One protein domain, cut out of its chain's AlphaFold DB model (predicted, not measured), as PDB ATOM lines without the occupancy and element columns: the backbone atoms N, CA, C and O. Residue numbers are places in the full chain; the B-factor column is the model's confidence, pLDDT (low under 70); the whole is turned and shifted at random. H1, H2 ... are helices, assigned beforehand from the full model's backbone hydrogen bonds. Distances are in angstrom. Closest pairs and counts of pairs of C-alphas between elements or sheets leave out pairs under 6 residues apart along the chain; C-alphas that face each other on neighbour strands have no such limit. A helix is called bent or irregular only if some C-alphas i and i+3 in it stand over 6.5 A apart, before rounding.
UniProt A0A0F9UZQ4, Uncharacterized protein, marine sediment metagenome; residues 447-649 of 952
ATOM      1  N   LEU A 447     196.035 172.199  84.318       64.19
ATOM      2  CA  LEU A 447     194.753 171.536  84.517       64.19
ATOM      3  C   LEU A 447     194.151 172.032  85.845       64.19
ATOM      4  O   LEU A 447     194.859 172.120  86.847       64.19
ATOM      5  N   ILE A 448     192.857 172.373  85.862       72.38
ATOM      6  CA  ILE A 448     192.146 172.825  87.078       72.38
ATOM      7  C   ILE A 448     192.338 171.829  88.233       72.38
ATOM      8  O   ILE A 448     192.574 172.243  89.365       72.38
ATOM      9  N   HIS A 449     192.338 170.528  87.929       72.50
ATOM     10  CA  HIS A 449     192.586 169.478  88.912       72.50
ATOM     11  C   HIS A 449     194.042 169.422  89.402       72.50
ATOM     12  O   HIS A 449     194.265 169.193  90.586       72.50
ATOM     13  N   ASP A 450     195.035 169.697  88.548       70.75
ATOM     14  CA  ASP A 450     196.444 169.756  88.974       70.75
ATOM     15  C   ASP A 450     196.698 170.936  89.923       70.75
ATOM     16  O   ASP A 450     197.502 170.833  90.845       70.75
ATOM     17  N   LEU A 451     196.001 172.062  89.717       73.19
ATOM     18  CA  LEU A 451     196.086 173.231  90.603       73.19
ATOM     19  C   LEU A 451     195.523 172.949  92.002       73.19
ATOM     20  O   LEU A 451     195.899 173.629  92.957       73.19
ATOM     21  N   LEU A 452     194.630 171.967  92.118       75.75
ATOM     22  CA  LEU A 452     193.904 171.639  93.341       75.75
ATOM     23  C   LEU A 452     194.377 170.357  94.030       75.75
ATOM     24  O   LEU A 452     193.817 170.000  95.065       75.75
ATOM     25  N   ALA A 453     195.418 169.703  93.506       75.56
ATOM     26  CA  ALA A 453     195.909 168.422  94.012       75.56
ATOM     27  C   ALA A 453     196.230 168.449  95.520       75.56
ATOM     28  O   ALA A 453     195.914 167.500  96.236       75.56
ATOM     29  N   ASP A 454     196.780 169.566  96.009       78.56
ATOM     30  CA  ASP A 454     197.136 169.765  97.421       78.56
ATOM     31  C   ASP A 454     195.943 170.186  98.306       78.56
ATOM     32  O   ASP A 454     196.091 170.342  99.515       78.56
ATOM     33  N   PHE A 455     194.758 170.399  97.725       77.81
ATOM     34  CA  PHE A 455     193.587 170.973  98.401       77.81
ATOM     35  C   PHE A 455     192.400 170.002  98.500       77.81
ATOM     36  O   PHE A 455     191.326 170.400  98.945       77.81
ATOM     37  N   HIS A 456     192.572 168.728  98.127       78.62
ATOM     38  CA  HIS A 456     191.497 167.724  98.121       78.62
ATOM     39  C   HIS A 456     190.854 167.463  99.494       78.62
ATOM     40  O   HIS A 456     189.690 167.072  99.547       78.62
ATOM     41  N   GLU A 457     191.592 167.654 100.593       73.81
ATOM     42  CA  GLU A 457     191.058 167.497 101.956       73.81
ATOM     43  C   GLU A 457     190.315 168.746 102.452       73.81
ATOM     44  O   GLU A 457     189.428 168.642 103.295       73.81
ATOM     45  N   GLU A 458     190.645 169.924 101.915       74.50
ATOM     46  CA  GLU A 458     190.040 171.201 102.313       74.50
ATOM     47  C   GLU A 458     188.842 171.586 101.430       74.50
ATOM     48  O   GLU A 458     187.952 172.302 101.881       74.50
ATOM     49  N   ILE A 459     188.813 171.118 100.178       78.81
ATOM     50  CA  ILE A 459     187.805 171.463  99.170       78.81
ATOM     51  C   ILE A 459     187.222 170.160  98.591       78.81
ATOM     52  O   ILE A 459     187.785 169.601  97.648       78.81
ATOM     53  N   PRO A 460     186.090 169.651  99.115       72.12
ATOM     54  CA  PRO A 460     185.542 168.348  98.721       72.12
ATOM     55  C   PRO A 460     185.253 168.206  97.216       72.12
ATOM     56  O   PRO A 460     185.562 167.174  96.618       72.12
ATOM     57  N   LEU A 461     184.734 169.266  96.585       82.12
ATOM     58  CA  LEU A 461     184.467 169.334  95.139       82.12
ATOM     59  C   LEU A 461     185.735 169.172  94.289       82.12
ATOM     60  O   LEU A 461     185.657 168.691  93.159       82.12
ATOM     61  N   ALA A 462     186.912 169.517  94.822       82.00
ATOM     62  CA  ALA A 462     188.174 169.362  94.108       82.00
ATOM     63  C   ALA A 462     188.524 167.888  93.875       82.00
ATOM     64  O   ALA A 462     189.022 167.544  92.807       82.00
ATOM     65  N   LYS A 463     188.216 167.008  94.837       81.12
ATOM     66  CA  LYS A 463     188.452 165.564  94.701       81.12
ATOM     67  C   LYS A 463     187.550 164.948  93.632       81.12
ATOM     68  O   LYS A 463     188.016 164.165  92.807       81.12
ATOM     69  N   GLU A 464     186.270 165.320  93.624       81.31
ATOM     70  CA  GLU A 464     185.336 164.867  92.591       81.31
ATOM     71  C   GLU A 464     185.762 165.374  91.206       81.31
ATOM     72  O   GLU A 464     185.876 164.586  90.265       81.31
ATOM     73  N   HIS A 465     186.087 166.666  91.095       84.69
ATOM     74  CA  HIS A 465     186.609 167.263  89.864       84.69
ATOM     75  C   HIS A 465     187.870 166.554  89.363       84.69
ATOM     76  O   HIS A 465     187.940 166.192  88.188       84.69
ATOM     77  N   ALA A 466     188.827 166.268  90.250       80.25
ATOM     78  CA  ALA A 466     190.055 165.561  89.909       80.25
ATOM     79  C   ALA A 466     189.796 164.145  89.387       80.25
ATOM     80  O   ALA A 466     190.393 163.755  88.382       80.25
ATOM     81  N   ASN A 467     188.876 163.394  89.997       80.38
ATOM     82  CA  ASN A 467     188.531 162.048  89.538       80.38
ATOM     83  C   ASN A 467     187.942 162.062  88.116       80.38
ATOM     84  O   ASN A 467     188.357 161.272  87.265       80.38
ATOM     85  N   TRP A 468     187.027 162.991  87.821       83.00
ATOM     86  CA  TRP A 468     186.464 163.160  86.475       83.00
ATOM     87  C   TRP A 468     187.494 163.675  85.461       83.00
ATOM     88  O   TRP A 468     187.623 163.127  84.363       83.00
ATOM     89  N   GLY A 469     188.252 164.708  85.833       78.44
ATOM     90  CA  GLY A 469     189.274 165.328  84.995       78.44
ATOM     91  C   GLY A 469     190.402 164.366  84.632       78.44
ATOM     92  O   GLY A 469     190.832 164.357  83.479       78.44
ATOM     93  N   LYS A 470     190.832 163.520  85.574       76.88
ATOM     94  CA  LYS A 470     191.845 162.481  85.358       76.88
ATOM     95  C   LYS A 470     191.334 161.341  84.481       76.88
ATOM     96  O   LYS A 470     192.060 160.851  83.624       76.88
ATOM     97  N   ALA A 471     190.079 160.929  84.657       77.38
ATOM     98  CA  ALA A 471     189.499 159.880  83.826       77.38
ATOM     99  C   ALA A 471     189.497 160.288  82.343       77.38
ATOM    100  O   ALA A 471     189.988 159.554  81.486       77.38
ATOM    101  N   LEU A 472     189.012 161.493  82.031       78.50
ATOM    102  CA  LEU A 472     188.974 161.984  80.653       78.50
ATOM    103  C   LEU A 472     190.365 162.253  80.059       78.50
ATOM    104  O   LEU A 472     190.568 161.976  78.872       78.50
ATOM    105  N   SER A 473     191.318 162.739  80.863       76.00
ATOM    106  CA  SER A 473     192.683 163.026  80.403       76.00
ATOM    107  C   SER A 473     193.466 161.759  80.075       76.00
ATOM    108  O   SER A 473     194.377 161.802  79.257       76.00
ATOM    109  N   GLU A 474     193.082 160.619  80.646       75.69
ATOM    110  CA  GLU A 474     193.669 159.327  80.313       75.69
ATOM    111  C   GLU A 474     192.916 158.583  79.200       75.69
ATOM    112  O   GLU A 474     193.542 157.923  78.369       75.69
ATOM    113  N   ILE A 475     191.581 158.662  79.161       75.81
ATOM    114  CA  ILE A 475     190.752 157.865  78.241       75.81
ATOM    115  C   ILE A 475     190.744 158.438  76.825       75.81
ATOM    116  O   ILE A 475     190.897 157.684  75.863       75.81
ATOM    117  N   ILE A 476     190.540 159.751  76.675       78.12
ATOM    118  CA  ILE A 476     190.372 160.358  75.349       78.12
ATOM    119  C   ILE A 476     191.653 160.228  74.504       78.12
ATOM    120  O   ILE A 476     191.533 159.768  73.367       78.12
ATOM    121  N   PRO A 477     192.866 160.528  75.016       77.50
ATOM    122  CA  PRO A 477     194.091 160.379  74.228       77.50
ATOM    123  C   PRO A 477     194.320 158.954  73.722       77.50
ATOM    124  O   PRO A 477     194.654 158.770  72.560       77.50
ATOM    125  N   ARG A 478     194.013 157.935  74.533       75.62
ATOM    126  CA  ARG A 478     194.127 156.526  74.116       75.62
ATOM    127  C   ARG A 478     193.243 156.187  72.918       75.62
ATOM    128  O   ARG A 478     193.623 155.359  72.097       75.62
ATOM    129  N   PHE A 479     192.060 156.796  72.813       76.75
ATOM    130  CA  PHE A 479     191.239 156.675  71.607       76.75
ATOM    131  C   PHE A 479     191.861 157.445  70.439       76.75
ATOM    132  O   PHE A 479     191.927 156.916  69.333       76.75
ATOM    133  N   LEU A 480     192.354 158.663  70.669       77.75
ATOM    134  CA  LEU A 480     193.018 159.458  69.630       77.75
ATOM    135  C   LEU A 480     194.288 158.795  69.074       77.75
ATOM    136  O   LEU A 480     194.638 159.084  67.937       77.75
ATOM    137  N   ASP A 481     194.922 157.882  69.811       76.06
ATOM    138  CA  ASP A 481     196.071 157.100  69.332       76.06
ATOM    139  C   ASP A 481     195.680 155.991  68.339       76.06
ATOM    140  O   ASP A 481     196.464 155.642  67.459       76.06
ATOM    141  N   ILE A 482     194.474 155.420  68.463       78.25
ATOM    142  CA  ILE A 482     194.039 154.247  67.673       78.25
ATOM    143  C   ILE A 482     193.078 154.585  66.525       78.25
ATOM    144  O   ILE A 482     192.815 153.743  65.668       78.25
ATOM    145  N   LEU A 483     192.500 155.786  66.537       79.19
ATOM    146  CA  LEU A 483     191.560 156.275  65.526       79.19
ATOM    147  C   LEU A 483     192.180 156.819  64.219       79.19
ATOM    148  O   LEU A 483     191.459 156.780  63.217       79.19
ATOM    149  N   PRO A 484     193.433 157.328  64.165       75.88
ATOM    150  CA  PRO A 484     193.992 157.896  62.945       75.88
ATOM    151  C   PRO A 484     194.027 156.872  61.811       75.88
ATOM    152  O   PRO A 484     194.612 155.795  61.938       75.88
ATOM    153  N   ASN A 485     193.416 157.222  60.681       79.62
ATOM    154  CA  ASN A 485     193.448 156.422  59.467       79.62
ATOM    155  C   ASN A 485     193.520 157.361  58.248       79.62
ATOM    156  O   ASN A 485     192.529 158.039  57.965       79.62
ATOM    157  N   PRO A 486     194.637 157.370  57.491       81.38
ATOM    158  CA  PRO A 486     194.805 158.230  56.317       81.38
ATOM    159  C   PRO A 486     193.710 158.060  55.258       81.38
ATOM    160  O   PRO A 486     193.357 159.009  54.558       81.38
ATOM    161  N   GLU A 487     193.161 156.850  55.126       84.88
ATOM    162  CA  GLU A 487     192.051 156.576  54.217       84.88
ATOM    163  C   GLU A 487     190.752 157.212  54.722       84.88
ATOM    164  O   GLU A 487     190.027 157.827  53.945       84.88
ATOM    165  N   GLY A 488     190.494 157.133  56.029       84.12
ATOM    166  CA  GLY A 488     189.339 157.764  56.666       84.12
ATOM    167  C   GLY A 488     189.348 159.284  56.525       84.12
ATOM    168  O   GLY A 488     188.326 159.865  56.165       84.12
ATOM    169  N   ASP A 489     190.506 159.916  56.741       80.25
ATOM    170  CA  ASP A 489     190.677 161.364  56.574       80.25
ATOM    171  C   ASP A 489     190.418 161.789  55.123       80.25
ATOM    172  O   ASP A 489     189.659 162.722  54.867       80.25
ATOM    173  N   ARG A 490     190.956 161.039  54.155       84.12
ATOM    174  CA  ARG A 490     190.724 161.295  52.729       84.12
ATOM    175  C   ARG A 490     189.251 161.153  52.341       84.12
ATOM    176  O   ARG A 490     188.748 161.959  51.562       84.12
ATOM    177  N   ILE A 491     188.567 160.124  52.847       84.88
ATOM    178  CA  ILE A 491     187.132 159.918  52.606       84.88
ATOM    179  C   ILE A 491     186.337 161.090  53.187       84.88
ATOM    180  O   ILE A 491     185.465 161.626  52.505       84.88
ATOM    181  N   LEU A 492     186.643 161.497  54.420       82.12
ATOM    182  CA  LEU A 492     185.983 162.615  55.086       82.12
ATOM    183  C   LEU A 492     186.153 163.918  54.294       82.12
ATOM    184  O   LEU A 492     185.164 164.605  54.043       82.12
ATOM    185  N   ASP A 493     187.372 164.216  53.845       78.38
ATOM    186  CA  ASP A 493     187.671 165.396  53.029       78.38
ATOM    187  C   ASP A 493     186.935 165.350  51.677       78.38
ATOM    188  O   ASP A 493     186.346 166.340  51.248       78.38
ATOM    189  N   PHE A 494     186.886 164.192  51.012       80.75
ATOM    190  CA  PHE A 494     186.176 164.044  49.737       80.75
ATOM    191  C   PHE A 494     184.656 164.145  49.876       80.75
ATOM    192  O   PHE A 494     184.007 164.727  49.003       80.75
ATOM    193  N   LEU A 495     184.082 163.608  50.954       76.50
ATOM    194  CA  LEU A 495     182.666 163.793  51.275       76.50
ATOM    195  C   LEU A 495     182.364 165.271  51.541       76.50
ATOM    196  O   LEU A 495     181.344 165.776  51.086       76.50
ATOM    197  N   TRP A 496     183.272 165.979  52.214       72.75
ATOM    198  CA  TRP A 496     183.137 167.408  52.498       72.75
ATOM    199  C   TRP A 496     183.231 168.290  51.245       72.75
ATOM    200  O   TRP A 496     182.533 169.298  51.107       72.75
ATOM    201  N   GLU A 497     184.089 167.911  50.299       72.75
ATOM    202  CA  GLU A 497     184.250 168.611  49.027       72.75
ATOM    203  C   GLU A 497     183.181 168.245  47.980       72.75
ATOM    204  O   GLU A 497     183.213 168.808  46.885       72.75
ATOM    205  N   ASN A 498     182.229 167.355  48.300       69.81
ATOM    206  CA  ASN A 498     181.274 166.750  47.356       69.81
ATOM    207  C   ASN A 498     181.966 166.074  46.155       69.81
ATOM    208  O   ASN A 498     181.476 166.111  45.030       69.81
ATOM    209  N   LYS A 499     183.139 165.477  46.391       77.94
ATOM    210  CA  LYS A 499     183.936 164.756  45.382       77.94
ATOM    211  C   LYS A 499     183.887 163.241  45.555       77.94
ATOM    212  O   LYS A 499     184.481 162.519  44.755       77.94
ATOM    213  N   PHE A 500     183.236 162.752  46.608       81.25
ATOM    214  CA  PHE A 500     183.104 161.320  46.836       81.25
ATOM    215  C   PHE A 500     182.074 160.709  45.865       81.25
ATOM    216  O   PHE A 500     181.011 161.304  45.686       81.25
ATOM    217  N   PRO A 501     182.346 159.543  45.249       83.38
ATOM    218  CA  PRO A 501     181.421 158.924  44.298       83.38
ATOM    219  C   PRO A 501     180.056 158.602  44.933       83.38
ATOM    220  O   PRO A 501     179.987 157.852  45.909       83.38
ATOM    221  N   GLU A 502     178.966 159.161  44.392       81.81
ATOM    222  CA  GLU A 502     177.606 158.992  44.941       81.81
ATOM    223  C   GLU A 502     177.109 157.540  44.901       81.81
ATOM    224  O   GLU A 502     176.343 157.110  45.766       81.81
ATOM    225  N   ASP A 503     177.568 156.763  43.922       84.50
ATOM    226  CA  ASP A 503     177.263 155.344  43.755       84.50
ATOM    227  C   ASP A 503     177.807 154.482  44.905       84.50
ATOM    228  O   ASP A 503     177.228 153.443  45.203       84.50
ATOM    229  N   GLN A 504     178.850 154.943  45.605       86.12
ATOM    230  CA  GLN A 504     179.425 154.276  46.784       86.12
ATOM    231  C   GLN A 504     178.752 154.685  48.107       86.12
ATOM    232  O   GLN A 504     179.067 154.129  49.165       86.12
ATOM    233  N   ILE A 505     177.814 155.633  48.055       83.88
ATOM    234  CA  ILE A 505     177.036 156.122  49.192       83.88
ATOM    235  C   ILE A 505     175.672 155.424  49.203       83.88
ATOM    236  O   ILE A 505     175.001 155.302  48.174       83.88
ATOM    237  N   GLN A 506     175.236 155.010  50.393       83.56
ATOM    238  CA  GLN A 506     173.887 154.502  50.643       83.56
ATOM    239  C   GLN A 506     172.824 155.517  50.187       83.56
ATOM    240  O   GLN A 506     172.840 156.679  50.597       83.56
ATOM    241  N   GLU A 507     171.858 155.068  49.384       82.75
ATOM    242  CA  GLU A 507     170.892 155.923  48.675       82.75
ATOM    243  C   GLU A 507     170.159 156.916  49.597       82.75
ATOM    244  O   GLU A 507     170.117 158.114  49.321       82.75
ATOM    245  N   LYS A 508     169.708 156.451  50.770       81.25
ATOM    246  CA  LYS A 508     169.023 157.260  51.801       81.25
ATOM    247  C   LYS A 508     169.842 158.420  52.393       81.25
ATOM    248  O   LYS A 508     169.280 159.246  53.115       81.25
ATOM    249  N   TYR A 509     171.157 158.463  52.171       78.19
ATOM    250  CA  TYR A 509     172.049 159.492  52.720       78.19
ATOM    251  C   TYR A 509     172.616 160.448  51.660       78.19
ATOM    252  O   TYR A 509     173.206 161.455  52.046       78.19
ATOM    253  N   ARG A 510     172.390 160.204  50.360       81.31
ATOM    254  CA  ARG A 510     172.920 161.044  49.265       81.31
ATOM    255  C   ARG A 510     172.468 162.506  49.375       81.31
ATOM    256  O   ARG A 510     173.303 163.401  49.454       81.31
ATOM    257  N   GLU A 511     171.164 162.746  49.526       70.06
ATOM    258  CA  GLU A 511     170.612 164.106  49.680       70.06
ATOM    259  C   GLU A 511     171.077 164.805  50.970       70.06
ATOM    260  O   GLU A 511     171.319 166.013  50.986       70.06
ATOM    261  N   LYS A 512     171.251 164.049  52.063       67.50
ATOM    262  CA  LYS A 512     171.703 164.593  53.357       67.50
ATOM    263  C   LYS A 512     173.166 165.041  53.331       67.50
ATOM    264  O   LYS A 512     173.518 165.958  54.073       67.50
ATOM    265  N   LEU A 513     174.000 164.404  52.507       67.69
ATOM    266  CA  LEU A 513     175.412 164.752  52.330       67.69
ATOM    267  C   LEU A 513     175.591 165.946  51.381       67.69
ATOM    268  O   LEU A 513     176.394 166.826  51.672       67.69
ATOM    269  N   ALA A 514     174.778 166.044  50.323       59.44
ATOM    270  CA  ALA A 514     174.799 167.182  49.398       59.44
ATOM    271  C   ALA A 514     174.460 168.531  50.077       59.44
ATOM    272  O   ALA A 514     174.913 169.586  49.635       59.44
ATOM    273  N   GLY A 515     173.695 168.504  51.178       56.22
ATOM    274  CA  GLY A 515     173.261 169.676  51.954       56.22
ATOM    275  C   GLY A 515     174.165 170.086  53.130       56.22
ATOM    276  O   GLY A 515     173.677 170.708  54.083       56.22
ATOM    277  N   ILE A 516     175.450 169.714  53.145       56.91
ATOM    278  CA  ILE A 516     176.394 170.113  54.205       56.91
ATOM    279  C   ILE A 516     176.953 171.528  53.912       56.91
ATOM    280  O   ILE A 516     177.761 171.681  52.999       56.91
ATOM    281  N   PRO A 517     176.558 172.591  54.654       50.78
ATOM    282  CA  PRO A 517     177.114 173.924  54.486       50.78
ATOM    283  C   PRO A 517     178.516 173.982  55.094       50.78
ATOM    284  O   PRO A 517     178.782 173.411  56.154       50.78
ATOM    285  N   ARG A 518     179.399 174.719  54.422       53.53
ATOM    286  CA  ARG A 518     180.849 174.716  54.646       53.53
ATOM    287  C   ARG A 518     181.338 175.559  55.837       53.53
ATOM    288  O   ARG A 518     182.544 175.651  56.028       53.53
ATOM    289  N   GLU A 519     180.457 176.184  56.625       51.78
ATOM    290  CA  GLU A 519     180.834 177.474  57.243       51.78
ATOM    291  C   GLU A 519     180.510 177.713  58.734       51.78
ATOM    292  O   GLU A 519     180.781 178.811  59.205       51.78
ATOM    293  N   LYS A 520     180.008 176.759  59.545       45.84
ATOM    294  CA  LYS A 520     179.846 177.011  61.007       45.84
ATOM    295  C   LYS A 520     180.222 175.831  61.914       45.84
ATOM    296  O   LYS A 520     179.595 174.772  61.882       45.84
ATOM    297  N   GLU A 521     181.195 176.065  62.798       52.06
ATOM    298  CA  GLU A 521     181.831 175.087  63.702       52.06
ATOM    299  C   GLU A 521     180.845 174.419  64.689       52.06
ATOM    300  O   GLU A 521     180.924 173.219  64.939       52.06
ATOM    301  N   LYS A 522     179.815 175.136  65.171       48.31
ATOM    302  CA  LYS A 522     178.773 174.547  66.046       48.31
ATOM    303  C   LYS A 522     177.822 173.593  65.313       48.31
ATOM    304  O   LYS A 522     177.362 172.612  65.892       48.31
ATOM    305  N   THR A 523     177.515 173.855  64.041       54.53
ATOM    306  CA  THR A 523     176.656 172.975  63.226       54.53
ATOM    307  C   THR A 523     177.427 171.760  62.705       54.53
ATOM    308  O   THR A 523     176.817 170.749  62.358       54.53
ATOM    309  N   PHE A 524     178.757 171.853  62.676       57.50
ATOM    310  CA  PHE A 524     179.676 170.818  62.221       57.50
ATOM    311  C   PHE A 524     179.655 169.592  63.141       57.50
ATOM    312  O   PHE A 524     179.322 168.502  62.681       57.50
ATOM    313  N   THR A 525     179.882 169.759  64.447       59.50
ATOM    314  CA  THR A 525     179.951 168.631  65.395       59.50
ATOM    315  C   THR A 525     178.656 167.812  65.420       59.50
ATOM    316  O   THR A 525     178.706 166.591  65.296       59.50
ATOM    317  N   PHE A 526     177.482 168.459  65.467       60.38
ATOM    318  CA  PHE A 526     176.175 167.776  65.434       60.38
ATOM    319  C   PHE A 526     175.960 166.949  64.153       60.38
ATOM    320  O   PHE A 526     175.386 165.860  64.189       60.38
ATOM    321  N   ARG A 527     176.449 167.434  63.007       66.00
ATOM    322  CA  ARG A 527     176.371 166.705  61.733       66.00
ATOM    323  C   ARG A 527     177.343 165.526  61.692       66.00
ATOM    324  O   ARG A 527     176.947 164.460  61.231       66.00
ATOM    325  N   LEU A 528     178.556 165.674  62.237       68.38
ATOM    326  CA  LEU A 528     179.508 164.564  62.369       68.38
ATOM    327  C   LEU A 528     178.930 163.420  63.214       68.38
ATOM    328  O   LEU A 528     179.108 162.262  62.859       68.38
ATOM    329  N   PHE A 529     178.173 163.718  64.276       68.75
ATOM    330  CA  PHE A 529     177.485 162.692  65.073       68.75
ATOM    331  C   PHE A 529     176.438 161.898  64.292       68.75
ATOM    332  O   PHE A 529     176.340 160.678  64.450       68.75
ATOM    333  N   ASN A 530     175.657 162.574  63.446       68.06
ATOM    334  CA  ASN A 530     174.671 161.911  62.591       68.06
ATOM    335  C   ASN A 530     175.337 160.983  61.566       68.06
ATOM    336  O   ASN A 530     174.783 159.932  61.239       68.06
ATOM    337  N   LEU A 531     176.523 161.354  61.076       71.62
ATOM    338  CA  LEU A 531     177.318 160.515  60.179       71.62
ATOM    339  C   LEU A 531     177.990 159.359  60.925       71.62
ATOM    340  O   LEU A 531     178.023 158.249  60.413       71.62
ATOM    341  N   LEU A 532     178.451 159.590  62.155       76.31
ATOM    342  CA  LEU A 532     179.104 158.579  62.987       76.31
ATOM    343  C   LEU A 532     178.161 157.420  63.351       76.31
ATOM    344  O   LEU A 532     178.590 156.278  63.456       76.31
ATOM    345  N   THR A 533     176.879 157.704  63.573       69.62
ATOM    346  CA  THR A 533     175.897 156.725  64.076       69.62
ATOM    347  C   THR A 533     175.392 155.737  63.027       69.62
ATOM    348  O   THR A 533     174.796 154.723  63.394       69.62
ATOM    349  N   ASN A 534     175.610 156.005  61.741       75.88
ATOM    350  CA  ASN A 534     175.018 155.254  60.640       75.88
ATOM    351  C   ASN A 534     176.098 154.707  59.706       75.88
ATOM    352  O   ASN A 534     177.139 155.326  59.537       75.88
ATOM    353  N   GLN A 535     175.820 153.582  59.045       81.19
ATOM    354  CA  GLN A 535     176.626 153.154  57.904       81.19
ATOM    355  C   GLN A 535     176.285 154.037  56.700       81.19
ATOM    356  O   GLN A 535     175.166 153.981  56.183       81.19
ATOM    357  N   ILE A 536     177.233 154.873  56.292       83.25
ATOM    358  CA  ILE A 536     177.083 155.860  55.220       83.25
ATOM    359  C   ILE A 536     177.529 155.271  53.882       83.25
ATOM    360  O   ILE A 536     176.898 155.530  52.852       83.25
ATOM    361  N   LEU A 537     178.584 154.457  53.897       85.25
ATOM    362  CA  LEU A 537     179.165 153.863  52.695       85.25
ATOM    363  C   LEU A 537     178.698 152.417  52.495       85.25
ATOM    364  O   LEU A 537     178.418 151.690  53.452       85.25
ATOM    365  N   LEU A 538     178.612 151.993  51.232       84.75
ATOM    366  CA  LEU A 538     178.309 150.600  50.880       84.75
ATOM    367  C   LEU A 538     179.426 149.645  51.327       84.75
ATOM    368  O   LEU A 538     179.146 148.540  51.777       84.75
ATOM    369  N   ASP A 539     180.680 150.091  51.237       86.44
ATOM    370  CA  ASP A 539     181.858 149.339  51.667       86.44
ATOM    371  C   ASP A 539     182.076 149.484  53.181       86.44
ATOM    372  O   ASP A 539     182.395 150.567  53.679       86.44
ATOM    373  N   GLU A 540     181.930 148.380  53.916       82.19
ATOM    374  CA  GLU A 540     182.067 148.339  55.375       82.19
ATOM    375  C   GLU A 540     183.466 148.732  55.874       82.19
ATOM    376  O   GLU A 540     183.594 149.293  56.968       82.19
ATOM    377  N   THR A 541     184.517 148.471  55.090       84.31
ATOM    378  CA  THR A 541     185.902 148.793  55.468       84.31
ATOM    379  C   THR A 541     186.164 150.292  55.370       84.31
ATOM    380  O   THR A 541     186.665 150.898  56.322       84.31
ATOM    381  N   LYS A 542     185.713 150.918  54.278       85.12
ATOM    382  CA  LYS A 542     185.752 152.375  54.097       85.12
ATOM    383  C   LYS A 542     184.848 153.091  55.094       85.12
ATOM    384  O   LYS A 542     185.223 154.132  55.624       85.12
ATOM    385  N   ASP A 543     183.683 152.523  55.399       84.44
ATOM    386  CA  ASP A 543     182.765 153.058  56.407       84.44
ATOM    387  C   ASP A 543     183.378 153.015  57.817       84.44
ATOM    388  O   ASP A 543     183.267 153.972  58.588       84.44
ATOM    389  N   LYS A 544     184.102 151.937  58.152       85.00
ATOM    390  CA  LYS A 544     184.893 151.852  59.389       85.00
ATOM    391  C   LYS A 544     185.997 152.915  59.423       85.00
ATOM    392  O   LYS A 544     186.166 153.557  60.461       85.00
ATOM    393  N   ALA A 545     186.717 153.126  58.320       86.44
ATOM    394  CA  ALA A 545     187.746 154.164  58.219       86.44
ATOM    395  C   ALA A 545     187.156 155.575  58.410       86.44
ATOM    396  O   ALA A 545     187.672 156.354  59.213       86.44
ATOM    397  N   LEU A 546     186.026 155.870  57.757       86.50
ATOM    398  CA  LEU A 546     185.269 157.114  57.929       86.50
ATOM    399  C   LEU A 546     184.798 157.303  59.379       86.50
ATOM    400  O   LEU A 546     184.959 158.386  59.938       86.50
ATOM    401  N   THR A 547     184.270 156.251  60.017       85.31
ATOM    402  CA  THR A 547     183.868 156.283  61.436       85.31
ATOM    403  C   THR A 547     185.046 156.690  62.329       85.31
ATOM    404  O   THR A 547     184.883 157.530  63.214       85.31
ATOM    405  N   GLY A 548     186.234 156.123  62.084       83.50
ATOM    406  CA  GLY A 548     187.460 156.457  62.812       83.50
ATOM    407  C   GLY A 548     187.826 157.938  62.696       83.50
ATOM    408  O   GLY A 548     188.004 158.608  63.714       83.50
ATOM    409  N   ALA A 549     187.836 158.476  61.472       83.44
ATOM    410  CA  ALA A 549     188.139 159.885  61.206       83.44
ATOM    411  C   ALA A 549     187.105 160.849  61.826       83.44
ATOM    412  O   ALA A 549     187.469 161.850  62.450       83.44
ATOM    413  N   LEU A 550     185.810 160.524  61.729       83.62
ATOM    414  CA  LEU A 550     184.730 161.292  62.363       83.62
ATOM    415  C   LEU A 550     184.888 161.324  63.888       83.62
ATOM    416  O   LEU A 550     184.826 162.391  64.501       83.62
ATOM    417  N   ALA A 551     185.127 160.166  64.509       82.88
ATOM    418  CA  ALA A 551     185.317 160.071  65.951       82.88
ATOM    419  C   ALA A 551     186.587 160.788  66.418       82.88
ATOM    420  O   ALA A 551     186.546 161.458  67.448       82.88
ATOM    421  N   PHE A 552     187.684 160.702  65.658       83.75
ATOM    422  CA  PHE A 552     188.919 161.433  65.938       83.75
ATOM    423  C   PHE A 552     188.666 162.944  65.994       83.75
ATOM    424  O   PHE A 552     189.053 163.605  66.957       83.75
ATOM    425  N   LYS A 553     187.935 163.493  65.012       76.50
ATOM    426  CA  LYS A 553     187.563 164.917  64.987       76.50
ATOM    427  C   LYS A 553     186.687 165.310  66.175       76.50
ATOM    428  O   LYS A 553     186.957 166.332  66.804       76.50
ATOM    429  N   ILE A 554     185.665 164.515  66.505       77.81
ATOM    430  CA  ILE A 554     184.749 164.830  67.613       77.81
ATOM    431  C   ILE A 554     185.477 164.751  68.963       77.81
ATOM    432  O   ILE A 554     185.427 165.702  69.743       77.81
ATOM    433  N   LEU A 555     186.188 163.651  69.234       78.56
ATOM    434  CA  LEU A 555     186.925 163.452  70.486       78.56
ATOM    435  C   LEU A 555     188.063 164.463  70.648       78.56
ATOM    436  O   LEU A 555     188.235 165.000  71.739       78.56
ATOM    437  N   GLY A 556     188.789 164.777  69.572       75.06
ATOM    438  CA  GLY A 556     189.833 165.801  69.580       75.06
ATOM    439  C   GLY A 556     189.280 167.190  69.898       75.06
ATOM    440  O   GLY A 556     189.847 167.903  70.723       75.06
ATOM    441  N   THR A 557     188.131 167.551  69.318       74.38
ATOM    442  CA  THR A 557     187.460 168.831  69.605       74.38
ATOM    443  C   THR A 557     187.030 168.907  71.067       74.38
ATOM    444  O   THR A 557     187.363 169.870  71.746       74.38
ATOM    445  N   LEU A 558     186.384 167.864  71.601       74.75
ATOM    446  CA  LEU A 558     185.991 167.817  73.017       74.75
ATOM    447  C   LEU A 558     187.194 167.906  73.951       74.75
ATOM    448  O   LEU A 558     187.138 168.609  74.956       74.75
ATOM    449  N   PHE A 559     188.284 167.213  73.620       75.19
ATOM    450  CA  PHE A 559     189.513 167.251  74.402       75.19
ATOM    451  C   PHE A 559     190.096 168.664  74.454       75.19
ATOM    452  O   PHE A 559     190.412 169.172  75.532       75.19
ATOM    453  N   ILE A 560     190.170 169.333  73.299       71.31
ATOM    454  CA  ILE A 560     190.585 170.734  73.219       71.31
ATOM    455  C   ILE A 560     189.625 171.597  74.023       71.31
ATOM    456  O   ILE A 560     190.079 172.384  74.833       71.31
ATOM    457  N   GLU A 561     188.315 171.452  73.888       70.00
ATOM    458  CA  GLU A 561     187.387 172.303  74.623       70.00
ATOM    459  C   GLU A 561     187.451 172.118  76.152       70.00
ATOM    460  O   GLU A 561     187.155 173.064  76.886       70.00
ATOM    461  N   ILE A 562     187.759 170.911  76.647       71.50
ATOM    462  CA  ILE A 562     187.854 170.611  78.088       71.50
ATOM    463  C   ILE A 562     189.171 171.128  78.669       71.50
ATOM    464  O   ILE A 562     189.171 171.661  79.773       71.50
ATOM    465  N   TYR A 563     190.281 171.000  77.939       70.25
ATOM    466  CA  TYR A 563     191.618 171.252  78.493       70.25
ATOM    467  C   TYR A 563     192.357 172.437  77.862       70.25
ATOM    468  O   TYR A 563     193.181 173.082  78.506       70.25
ATOM    469  N   GLY A 564     192.082 172.733  76.597       61.47
ATOM    470  CA  GLY A 564     192.764 173.744  75.786       61.47
ATOM    471  C   GLY A 564     191.917 174.954  75.389       61.47
ATOM    472  O   GLY A 564     192.464 175.923  74.867       61.47
ATOM    473  N   GLY A 565     190.604 174.900  75.607       65.75
ATOM    474  CA  GLY A 565     189.652 175.910  75.168       65.75
ATOM    475  C   GLY A 565     189.751 177.186  75.993       65.75
ATOM    476  O   GLY A 565     190.179 177.159  77.150       65.75
ATOM    477  N   ARG A 566     189.302 178.303  75.407       67.44
ATOM    478  CA  ARG A 566     189.279 179.632  76.040       67.44
ATOM    479  C   ARG A 566     188.726 179.572  77.470       67.44
ATOM    480  O   ARG A 566     189.436 179.908  78.414       67.44
ATOM    481  N   ASN A 567     187.518 179.033  77.644       68.31
ATOM    482  CA  ASN A 567     186.842 178.973  78.947       68.31
ATOM    483  C   ASN A 567     187.593 178.129  79.990       68.31
ATOM    484  O   ASN A 567     187.697 178.534  81.147       68.31
ATOM    485  N   ALA A 568     188.157 176.988  79.586       70.62
ATOM    486  CA  ALA A 568     188.924 176.125  80.485       70.62
ATOM    487  C   ALA A 568     190.215 176.814  80.962       70.62
ATOM    488  O   ALA A 568     190.526 176.820  82.155       70.62
ATOM    489  N   GLN A 569     190.936 177.474  80.048       71.62
ATOM    490  CA  GLN A 569     192.155 178.210  80.387       71.62
ATOM    491  C   GLN A 569     191.877 179.416  81.295       71.62
ATOM    492  O   GLN A 569     192.664 179.675  82.209       71.62
ATOM    493  N   ILE A 570     190.760 180.120  81.081       70.00
ATOM    494  CA  ILE A 570     190.306 181.238  81.926       70.00
ATOM    495  C   ILE A 570     190.000 180.757  83.343       70.00
ATOM    496  O   ILE A 570     190.538 181.310  84.304       70.00
ATOM    497  N   ARG A 571     189.189 179.701  83.490       74.44
ATOM    498  CA  ARG A 571     188.870 179.121  84.803       74.44
ATOM    499  C   ARG A 571     190.133 178.684  85.545       74.44
ATOM    500  O   ARG A 571     190.286 179.006  86.720       74.44
ATOM    501  N   GLY A 572     191.090 178.063  84.851       75.50
ATOM    502  CA  GLY A 572     192.395 177.717  85.426       75.50
ATOM    503  C   GLY A 572     193.233 178.933  85.855       75.50
ATOM    504  O   GLY A 572     193.924 178.882  86.872       75.50
ATOM    505  N   ILE A 573     193.179 180.049  85.116       72.75
ATOM    506  CA  ILE A 573     193.842 181.308  85.503       72.75
ATOM    507  C   ILE A 573     193.213 181.884  86.776       72.75
ATOM    508  O   ILE A 573     193.945 182.173  87.725       72.75
ATOM    509  N   ARG A 574     191.881 182.004  86.811       73.69
ATOM    510  CA  ARG A 574     191.126 182.510  87.970       73.69
ATOM    511  C   ARG A 574     191.392 181.686  89.213       73.69
ATOM    512  O   ARG A 574     191.744 182.230  90.253       73.69
ATOM    513  N   LEU A 575     191.317 180.368  89.079       80.19
ATOM    514  CA  LEU A 575     191.587 179.444  90.168       80.19
ATOM    515  C   LEU A 575     193.000 179.619  90.734       80.19
ATOM    516  O   LEU A 575     193.173 179.703  91.943       80.19
ATOM    517  N   ASN A 576     194.020 179.747  89.881       78.38
ATOM    518  CA  ASN A 576     195.392 179.972  90.341       78.38
ATOM    519  C   ASN A 576     195.557 181.311  91.087       78.38
ATOM    520  O   ASN A 576     196.353 181.401  92.020       78.38
ATOM    521  N   GLN A 577     194.827 182.358  90.691       75.44
ATOM    522  CA  GLN A 577     194.812 183.634  91.416       75.44
ATOM    523  C   GLN A 577     194.134 183.478  92.783       75.44
ATOM    524  O   GLN A 577     194.750 183.795  93.798       75.44
ATOM    525  N   LEU A 578     192.941 182.876  92.824       82.75
ATOM    526  CA  LEU A 578     192.207 182.612  94.064       82.75
ATOM    527  C   LEU A 578     193.023 181.760  95.043       82.75
ATOM    528  O   LEU A 578     193.088 182.082  96.224       82.75
ATOM    529  N   LEU A 579     193.715 180.722  94.564       82.44
ATOM    530  CA  LEU A 579     194.571 179.872  95.398       82.44
ATOM    531  C   LEU A 579     195.786 180.623  95.964       82.44
ATOM    532  O   LEU A 579     196.215 180.336  97.084       82.44
ATOM    533  N   LYS A 580     196.349 181.587  95.226       82.38
ATOM    534  CA  LYS A 580     197.422 182.457  95.740       82.38
ATOM    535  C   LYS A 580     196.903 183.406  96.813       82.38
ATOM    536  O   LYS A 580     197.533 183.512  97.862       82.38
ATOM    537  N   ASP A 581     195.751 184.026  96.581       80.69
ATOM    538  CA  ASP A 581     195.121 184.938  97.538       80.69
ATOM    539  C   ASP A 581     194.705 184.199  98.813       80.69
ATOM    540  O   ASP A 581     194.904 184.692  99.925       80.69
ATOM    541  N   ARG A 582     194.224 182.962  98.662       83.50
ATOM    542  CA  ARG A 582     193.838 182.070  99.757       83.50
ATOM    543  C   ARG A 582     194.998 181.764 100.702       83.50
ATOM    544  O   ARG A 582     194.784 181.693 101.909       83.50
ATOM    545  N   LYS A 583     196.228 181.613 100.188       84.62
ATOM    546  CA  LYS A 583     197.424 181.314 101.006       84.62
ATOM    547  C   LYS A 583     197.776 182.418 102.006       84.62
ATOM    548  O   LYS A 583     198.410 182.124 103.012       84.62
ATOM    549  N   ILE A 584     197.394 183.662 101.727       88.12
ATOM    550  CA  ILE A 584     197.724 184.838 102.550       88.12
ATOM    551  C   ILE A 584     196.489 185.471 103.214       88.12
ATOM    552  O   ILE A 584     196.598 186.522 103.843       88.12
ATOM    553  N   ALA A 585     195.312 184.859 103.060       82.12
ATOM    554  CA  ALA A 585     194.045 185.371 103.567       82.12
ATOM    555  C   ALA A 585     193.805 185.007 105.045       82.12
ATOM    556  O   ALA A 585     194.243 183.966 105.534       82.12
ATOM    557  N   ASN A 586     193.054 185.862 105.746       84.75
ATOM    558  CA  ASN A 586     192.505 185.554 107.070       84.75
ATOM    559  C   ASN A 586     191.322 184.556 106.955       84.75
ATOM    560  O   ASN A 586     190.806 184.365 105.852       84.75
ATOM    561  N   PRO A 587     190.864 183.925 108.054       82.81
ATOM    562  CA  PRO A 587     189.848 182.866 108.000       82.81
ATOM    563  C   PRO A 587     188.539 183.258 107.291       82.81
ATOM    564  O   PRO A 587     188.051 182.495 106.464       82.81
ATOM    565  N   GLU A 588     188.013 184.459 107.539       76.06
ATOM    566  CA  GLU A 588     186.774 184.947 106.905       76.06
ATOM    567  C   GLU A 588     186.935 185.156 105.392       76.06
ATOM    568  O   GLU A 588     186.108 184.714 104.597       76.06
ATOM    569  N   LYS A 589     188.041 185.774 104.952       81.75
ATOM    570  CA  LYS A 589     188.318 185.953 103.521       81.75
ATOM    571  C   LYS A 589     188.654 184.624 102.844       81.75
ATOM    572  O   LYS A 589     188.338 184.455 101.672       81.75
ATOM    573  N   LYS A 590     189.258 183.678 103.571       83.19
ATOM    574  CA  LYS A 590     189.531 182.314 103.094       83.19
ATOM    575  C   LYS A 590     188.226 181.579 102.768       83.19
ATOM    576  O   LYS A 590     188.149 180.969 101.711       83.19
ATOM    577  N   GLN A 591     187.193 181.725 103.601       82.69
ATOM    578  CA  GLN A 591     185.873 181.137 103.355       82.69
ATOM    579  C   GLN A 591     185.200 181.709 102.094       82.69
ATOM    580  O   GLN A 591     184.765 180.942 101.241       82.69
ATOM    581  N   ASN A 592     185.215 183.035 101.907       81.62
ATOM    582  CA  ASN A 592     184.690 183.662 100.682       81.62
ATOM    583  C   ASN A 592     185.458 183.223  99.418       81.62
ATOM    584  O   ASN A 592     184.876 183.039  98.351       81.62
ATOM    585  N   LEU A 593     186.781 183.049  99.522       85.25
ATOM    586  CA  LEU A 593     187.594 182.527  98.420       85.25
ATOM    587  C   LEU A 593     187.263 181.057  98.121       85.25
ATOM    588  O   LEU A 593     187.228 180.683  96.951       85.25
ATOM    589  N   ASP A 594     186.981 180.250  99.145       84.00
ATOM    590  CA  ASP A 594     186.586 178.844  98.993       84.00
ATOM    591  C   ASP A 594     185.224 178.697  98.310       84.00
ATOM    592  O   ASP A 594     185.062 177.828  97.453       84.00
ATOM    593  N   GLU A 595     184.268 179.582  98.595       84.25
ATOM    594  CA  GLU A 595     182.988 179.641  97.876       84.25
ATOM    595  C   GLU A 595     183.183 179.946  96.383       84.25
ATOM    596  O   GLU A 595     182.628 179.254  95.527       84.25
ATOM    597  N   HIS A 596     184.039 180.915  96.044       83.56
ATOM    598  CA  HIS A 596     184.362 181.223  94.647       83.56
ATOM    599  C   HIS A 596     185.095 180.074  93.939       83.56
ATOM    600  O   HIS A 596     184.819 179.792  92.770       83.56
ATOM    601  N   ILE A 597     186.015 179.392  94.631       86.25
ATOM    602  CA  ILE A 597     186.706 178.212  94.097       86.25
ATOM    603  C   ILE A 597     185.698 177.087  93.829       86.25
ATOM    604  O   ILE A 597     185.721 176.506  92.744       86.25
ATOM    605  N   ASN A 598     184.785 176.816  94.765       85.31
ATOM    606  CA  ASN A 598     183.739 175.805  94.590       85.31
ATOM    607  C   ASN A 598     182.814 176.135  93.417       85.31
ATOM    608  O   ASN A 598     182.509 175.245  92.631       85.31
ATOM    609  N   HIS A 599     182.442 177.401  93.231       84.81
ATOM    610  CA  HIS A 599     181.614 177.802  92.096       84.81
ATOM    611  C   HIS A 599     182.299 177.523  90.746       84.81
ATOM    612  O   HIS A 599     181.691 176.939  89.847       84.81
ATOM    613  N   ILE A 600     183.594 177.845  90.624       83.19
ATOM    614  CA  ILE A 600     184.392 177.522  89.426       83.19
ATOM    615  C   ILE A 600     184.456 176.005  89.202       83.19
ATOM    616  O   ILE A 600     184.345 175.545  88.062       83.19
ATOM    617  N   LEU A 601     184.639 175.229  90.277       85.19
ATOM    618  CA  LEU A 601     184.699 173.771  90.201       85.19
ATOM    619  C   LEU A 601     183.368 173.160  89.780       85.19
ATOM    620  O   LEU A 601     183.369 172.262  88.946       85.19
ATOM    621  N   GLU A 602     182.245 173.653  90.298       85.50
ATOM    622  CA  GLU A 602     180.911 173.185  89.923       85.50
ATOM    623  C   GLU A 602     180.605 173.429  88.446       85.50
ATOM    624  O   GLU A 602     180.087 172.541  87.767       85.50
ATOM    625  N   GLU A 603     180.916 174.618  87.927       80.94
ATOM    626  CA  GLU A 603     180.699 174.937  86.514       80.94
ATOM    627  C   GLU A 603     181.553 174.064  85.591       80.94
ATOM    628  O   GLU A 603     181.060 173.532  84.590       80.94
ATOM    629  N   ASP A 604     182.833 173.886  85.926       81.19
ATOM    630  CA  ASP A 604     183.742 173.069  85.125       81.19
ATOM    631  C   ASP A 604     183.391 171.580  85.214       81.19
ATOM    632  O   ASP A 604     183.353 170.893  84.192       81.19
ATOM    633  N   LEU A 605     183.029 171.094  86.405       84.19
ATOM    634  CA  LEU A 605     182.560 169.728  86.624       84.19
ATOM    635  C   LEU A 605     181.277 169.450  85.832       84.19
ATOM    636  O   LEU A 605     181.212 168.444  85.128       84.19
ATOM    637  N   LYS A 606     180.292 170.359  85.857       83.06
ATOM    638  CA  LYS A 606     179.076 170.254  85.028       83.06
ATOM    639  C   LYS A 606     179.422 170.188  83.542       83.06
ATOM    640  O   LYS A 606     178.881 169.346  82.827       83.06
ATOM    641  N   SER A 607     180.352 171.022  83.076       77.44
ATOM    642  CA  SER A 607     180.823 171.006  81.685       77.44
ATOM    643  C   SER A 607     181.496 169.675  81.317       77.44
ATOM    644  O   SER A 607     181.245 169.130  80.239       77.44
ATOM    645  N   ILE A 608     182.339 169.129  82.196       78.44
ATOM    646  CA  ILE A 608     183.008 167.831  82.022       78.44
ATOM    647  C   ILE A 608     181.982 166.690  81.982       78.44
ATOM    648  O   ILE A 608     182.025 165.839  81.088       78.44
ATOM    649  N   GLN A 609     181.018 166.686  82.901       80.94
ATOM    650  CA  GLN A 609     179.966 165.671  82.978       80.94
ATOM    651  C   GLN A 609     179.045 165.708  81.747       80.94
ATOM    652  O   GLN A 609     178.792 164.663  81.143       80.94
ATOM    653  N   GLN A 610     178.617 166.896  81.300       77.69
ATOM    654  CA  GLN A 610     177.833 167.065  80.066       77.69
ATOM    655  C   GLN A 610     178.579 166.525  78.839       77.69
ATOM    656  O   GLN A 610     178.012 165.786  78.033       77.69
ATOM    657  N   ARG A 611     179.876 166.823  78.710       74.75
ATOM    658  CA  ARG A 611     180.704 166.302  77.609       74.75
ATOM    659  C   ARG A 611     180.977 164.806  77.732       74.75
ATOM    660  O   ARG A 611     181.126 164.125  76.720       74.75
ATOM    661  N   THR A 612     180.942 164.248  78.936       73.44
ATOM    662  CA  THR A 612     181.042 162.796  79.119       73.44
ATOM    663  C   THR A 612     179.821 162.055  78.562       73.44
ATOM    664  O   THR A 612     179.964 160.934  78.075       73.44
ATOM    665  N   MET A 613     178.635 162.679  78.494       71.12
ATOM    666  CA  MET A 613     177.477 162.090  77.794       71.12
ATOM    667  C   MET A 613     177.731 161.894  76.293       71.12
ATOM    668  O   MET A 613     177.282 160.917  75.691       71.12
ATOM    669  N   THR A 614     178.505 162.789  75.683       72.38
ATOM    670  CA  THR A 614     178.950 162.620  74.298       72.38
ATOM    671  C   THR A 614     179.865 161.402  74.158       72.38
ATOM    672  O   THR A 614     179.680 160.582  73.259       72.38
ATOM    673  N   ILE A 615     180.817 161.234  75.075       73.94
ATOM    674  CA  ILE A 615     181.734 160.086  75.084       73.94
ATOM    675  C   ILE A 615     180.951 158.780  75.271       73.94
ATOM    676  O   ILE A 615     181.197 157.814  74.551       73.94
ATOM    677  N   ASN A 616     179.936 158.784  76.141       73.38
ATOM    678  CA  ASN A 616     178.990 157.677  76.317       73.38
ATOM    679  C   ASN A 616     178.277 157.288  75.008       73.38
ATOM    680  O   ASN A 616     177.921 156.134  74.811       73.38
ATOM    681  N   THR A 617     178.101 158.226  74.079       73.25
ATOM    682  CA  THR A 617     177.484 157.951  72.773       73.25
ATOM    683  C   THR A 617     178.497 157.407  71.763       73.25
ATOM    684  O   THR A 617     178.195 156.478  71.016       73.25
ATOM    685  N   ILE A 618     179.715 157.955  71.745       76.00
ATOM    686  CA  ILE A 618     180.754 157.627  70.755       76.00
ATOM    687  C   ILE A 618     181.405 156.272  71.042       76.00
ATOM    688  O   ILE A 618     181.588 155.472  70.125       76.00
ATOM    689  N   VAL A 619     181.735 155.990  72.305       75.00
ATOM    690  CA  VAL A 619     182.460 154.771  72.702       75.00
ATOM    691  C   VAL A 619     181.726 153.486  72.279       75.00
ATOM    692  O   VAL A 619     182.381 152.597  71.730       75.00
ATOM    693  N   PRO A 620     180.391 153.361  72.422       70.81
ATOM    694  CA  PRO A 620     179.642 152.227  71.881       70.81
ATOM    695  C   PRO A 620     179.737 152.071  70.362       70.81
ATOM    696  O   PRO A 620     179.814 150.948  69.867       70.81
ATOM    697  N   ILE A 621     179.722 153.175  69.611       74.38
ATOM    698  CA  ILE A 621     179.803 153.147  68.144       74.38
ATOM    699  C   ILE A 621     181.194 152.681  67.709       74.38
ATOM    700  O   ILE A 621     181.319 151.772  66.887       74.38
ATOM    701  N   LEU A 622     182.231 153.238  68.335       75.56
ATOM    702  CA  LEU A 622     183.617 152.822  68.149       75.56
ATOM    703  C   LEU A 622     183.815 151.342  68.477       75.56
ATOM    704  O   LEU A 622     184.395 150.611  67.675       75.56
ATOM    705  N   SER A 623     183.242 150.885  69.592       70.44
ATOM    706  CA  SER A 623     183.288 149.480  70.008       70.44
ATOM    707  C   SER A 623     182.636 148.562  68.971       70.44
ATOM    708  O   SER A 623     183.230 147.563  68.578       70.44
ATOM    709  N   LYS A 624     181.454 148.922  68.445       69.12
ATOM    710  CA  LYS A 624     180.783 148.160  67.374       69.12
ATOM    711  C   LYS A 624     181.602 148.082  66.085       69.12
ATOM    712  O   LYS A 624     181.511 147.090  65.372       69.12
ATOM    713  N   LYS A 625     182.387 149.116  65.778       72.00
ATOM    714  CA  LYS A 625     183.259 149.178  64.593       72.00
ATOM    715  C   LYS A 625     184.668 148.626  64.852       72.00
ATOM    716  O   LYS A 625     185.510 148.631  63.953       72.00
ATOM    717  N   GLY A 626     184.920 148.088  66.045       67.19
ATOM    718  CA  GLY A 626     186.155 147.390  66.387       67.19
ATOM    719  C   GLY A 626     187.315 148.293  66.814       67.19
ATOM    720  O   GLY A 626     188.465 147.872  66.705       67.19
ATOM    721  N   PHE A 627     187.042 149.522  67.257       73.69
ATOM    722  CA  PHE A 627     188.029 150.399  67.887       73.69
ATOM    723  C   PHE A 627     187.969 150.213  69.405       73.69
ATOM    724  O   PHE A 627     186.969 150.556  70.038       73.69
ATOM    725  N   PHE A 628     189.040 149.679  69.996       69.06
ATOM    726  CA  PHE A 628     189.087 149.349  71.420       69.06
ATOM    727  C   PHE A 628     190.341 149.906  72.086       69.06
ATOM    728  O   PHE A 628     191.447 149.747  71.573       69.06
ATOM    729  N   ILE A 629     190.166 150.482  73.274       67.25
ATOM    730  CA  ILE A 629     191.261 150.787  74.194       67.25
ATOM    731  C   ILE A 629     191.336 149.714  75.284       67.25
ATOM    732  O   ILE A 629     190.320 149.136  75.685       67.25
ATOM    733  N   LYS A 630     192.548 149.463  75.782       63.41
ATOM    734  CA  LYS A 630     192.819 148.486  76.844       63.41
ATOM    735  C   LYS A 630     192.039 148.846  78.121       63.41
ATOM    736  O   LYS A 630     192.263 149.908  78.696       63.41
ATOM    737  N   THR A 631     191.125 147.975  78.557       58.97
ATOM    738  CA  THR A 631     190.194 148.204  79.690       58.97
ATOM    739  C   THR A 631     190.826 148.063  81.062       58.97
ATOM    740  O   THR A 631     190.401 148.728  82.002       58.97
ATOM    741  N   TYR A 632     191.828 147.200  81.194       55.06
ATOM    742  CA  TYR A 632     192.384 146.828  82.493       55.06
ATOM    743  C   TYR A 632     193.097 147.989  83.202       55.06
ATOM    744  O   TYR A 632     193.068 148.073  84.425       55.06
ATOM    745  N   ASP A 633     193.655 148.937  82.447       55.81
ATOM    746  CA  ASP A 633     194.243 150.169  82.991       55.81
ATOM    747  C   ASP A 633     193.194 151.145  83.548       55.81
ATOM    748  O   ASP A 633     193.546 152.089  84.247       55.81
ATOM    749  N   ILE A 634     191.921 150.958  83.189       63.31
ATOM    750  CA  ILE A 634     190.811 151.865  83.505       63.31
ATOM    751  C   ILE A 634     190.016 151.317  84.691       63.31
ATOM    752  O   ILE A 634     189.688 152.069  85.600       63.31
ATOM    753  N   VAL A 635     189.751 150.006  84.713       60.78
ATOM    754  CA  VAL A 635     189.008 149.335  85.799       60.78
ATOM    755  C   VAL A 635     189.820 149.273  87.101       60.78
ATOM    756  O   VAL A 635     189.252 149.229  88.185       60.78
ATOM    757  N   THR A 636     191.151 149.310  87.013       60.41
ATOM    758  CA  THR A 636     192.053 149.312  88.179       60.41
ATOM    759  C   THR A 636     192.250 150.696  88.807       60.41
ATOM    760  O   THR A 636     192.909 150.806  89.842       60.41
ATOM    761  N   LYS A 637     191.701 151.755  88.200       65.94
ATOM    762  CA  LYS A 637     191.835 153.141  88.661       65.94
ATOM    763  C   LYS A 637     190.542 153.636  89.307       65.94
ATOM    764  O   LYS A 637     189.450 153.232  88.920       65.94
ATOM    765  N   ASP A 638     190.687 154.538  90.277       67.62
ATOM    766  CA  ASP A 638     189.571 155.181  90.981       67.62
ATOM    767  C   ASP A 638     188.895 156.227  90.077       67.62
ATOM    768  O   ASP A 638     189.162 157.429  90.151       67.62
ATOM    769  N   PHE A 639     188.092 155.741  89.130       77.06
ATOM    770  CA  PHE A 639     187.345 156.553  88.175       77.06
ATOM    771  C   PHE A 639     185.845 156.556  88.473       77.06
ATOM    772  O   PHE A 639     185.323 155.598  89.045       77.06
ATOM    773  N   PRO A 640     185.117 157.600  88.027       78.81
ATOM    774  CA  PRO A 640     183.667 157.646  88.152       78.81
ATOM    775  C   PRO A 640     182.999 156.388  87.581       78.81
ATOM    776  O   PRO A 640     183.274 155.986  86.447       78.81
ATOM    777  N   GLU A 641     182.065 155.807  88.337       75.44
ATOM    778  CA  GLU A 641     181.391 154.547  87.993       75.44
ATOM    779  C   GLU A 641     180.728 154.594  86.606       75.44
ATOM    780  O   GLU A 641     180.752 153.610  85.869       75.44
ATOM    781  N   LEU A 642     180.187 155.756  86.215       73.12
ATOM    782  CA  LEU A 642     179.619 155.974  84.884       73.12
ATOM    783  C   LEU A 642     180.655 155.723  83.778       73.12
ATOM    784  O   LEU A 642     180.354 155.032  82.812       73.12
ATOM    785  N   ILE A 643     181.872 156.254  83.921       72.00
ATOM    786  CA  ILE A 643     182.951 156.091  82.938       72.00
ATOM    787  C   ILE A 643     183.416 154.638  82.898       72.00
ATOM    788  O   ILE A 643     183.550 154.069  81.813       72.00
ATOM    789  N   VAL A 644     183.613 154.029  84.072       70.50
ATOM    790  CA  VAL A 644     183.983 152.613  84.174       70.50
ATOM    791  C   VAL A 644     182.939 151.768  83.456       70.50
ATOM    792  O   VAL A 644     183.309 151.034  82.550       70.50
ATOM    793  N   LYS A 645     181.643 151.956  83.743       69.56
ATOM    794  CA  LYS A 645     180.531 151.278  83.057       69.56
ATOM    795  C   LYS A 645     180.550 151.510  81.547       69.56
ATOM    796  O   LYS A 645     180.465 150.547  80.803       69.56
ATOM    797  N   ILE A 646     180.706 152.735  81.046       67.69
ATOM    798  CA  ILE A 646     180.734 152.999  79.589       67.69
ATOM    799  C   ILE A 646     181.790 152.145  78.874       67.69
ATOM    800  O   ILE A 646     181.569 151.678  77.755       67.69
ATOM    801  N   ILE A 647     182.928 151.929  79.530       65.75
ATOM    802  CA  ILE A 647     184.086 151.262  78.946       65.75
ATOM    803  C   ILE A 647     184.065 149.749  79.226       65.75
ATOM    804  O   ILE A 647     184.423 148.973  78.336       65.75
ATOM    805  N   SER A 648     183.618 149.317  80.409       57.78
ATOM    806  CA  SER A 648     183.594 147.917  80.861       57.78
ATOM    807  C   SER A 648     182.309 147.166  80.507       57.78
ATOM    808  O   SER A 648     182.361 145.972  80.229       57.78
ATOM    809  N   TYR A 649     181.153 147.840  80.431       51.06
ATOM    810  CA  TYR A 649     179.813 147.228  80.329       51.06
ATOM    811  C   TYR A 649     179.555 146.456  79.024       51.06
ATOM    812  O   TYR A 649     178.446 145.985  78.777       51.06
TER     813      TYR A 649
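Overview. This is residues 447 to 649 of the 952 residues of an uncharacterized protein of marine sediment metagenome (UniProt A0A0F9UZQ4). This is an elongated assembly of helices: the longest, H8, runs back along H7 and then H6, which meet at a corner, and H2 joins them in a four-helix bundle. H3 and H5 pack on H6 toward one end with H4 beyond them, H1 packs on H2 and H7, and H10 packs on H8, with H9 beside it. The 203 printed residues hold ten named helices, H1 to H10 in chain order, and no named strand: the class is all helix. The whole is loose, with a radius of gyration of the C-alphas of 20.5 A, and spans 72 by 39 by 24 A.

Arrangement. H1, residues 448 to 451, touches H2, residues 460 to 482, of which 462 to 470 alone take part; the closest C-alphas, His 449 and Ala 466, are 4.8 A apart. H3, residues 486 to 496, touches H6, residues 540 to 564, of which 542 to 550 alone take part, about perpendicular at 86 degrees, with C-alphas Gly 488 and Ala 545 closest at 4.2 A. H4, residues 507 to 514, is irregular, with C-alphas 508 and 511 7.3 A apart; it is near H5, residues 521 to 532. H5 and H6 form a helical hairpin, closest at C-alphas Leu 532 and Thr 547, 5.5 A. H6, the hub, touches five helices; it and H7, residues 566 to 583, touch only at the corner, closest at C-alphas Ile 562 and Ala 568, 6.1 A. H7 and H8, residues 587 to 624, form a helical hairpin at a shallow tilt of 32 degrees; H8 touches H7 with residues 589 to 604 alone, closest at C-alphas Arg 582 and Lys 590, 5.5 A. H8 touches H6 with residues 607 to 622 alone, opposite ways at 3 degrees, closest at C-alphas Ile 562 and Ile 608, 6.8 A. H9, residues 632 to 635, only just touches H10, residues 641 to 648, with 3 pairs of C-alphas within 8 A, closest at Val 635 and Val 644, 6.2 A. Every O i to N i+4 pair is within hydrogen-bond range in H3, H6, H7 and H10, against 15 of 19 in H2, 2 of 4 in H4, 6 of 8 in H5 and 31 of 34 in H8; H1 and H9 are too short for such a pair.

Along the chain. H1 begins at C-alpha 448, (192.146, 172.825, 87.078). H2 is 35.1 A long, H6 34.3 A, H7 26.3 A and H8 54.2 A, with a kink of 28 degrees near residue 615. H10 ends at C-alpha 648, (183.594, 147.917, 80.861).

Size, cuts and confidence. The farthest C-alphas, Asp 503 and Asn 586, are 71.8 A apart. The printed part has no cut, and no link is long. Mean pLDDT of the printed part is 75.1, with 44 residues under 70, among them 512 to 530 and 628 to 638.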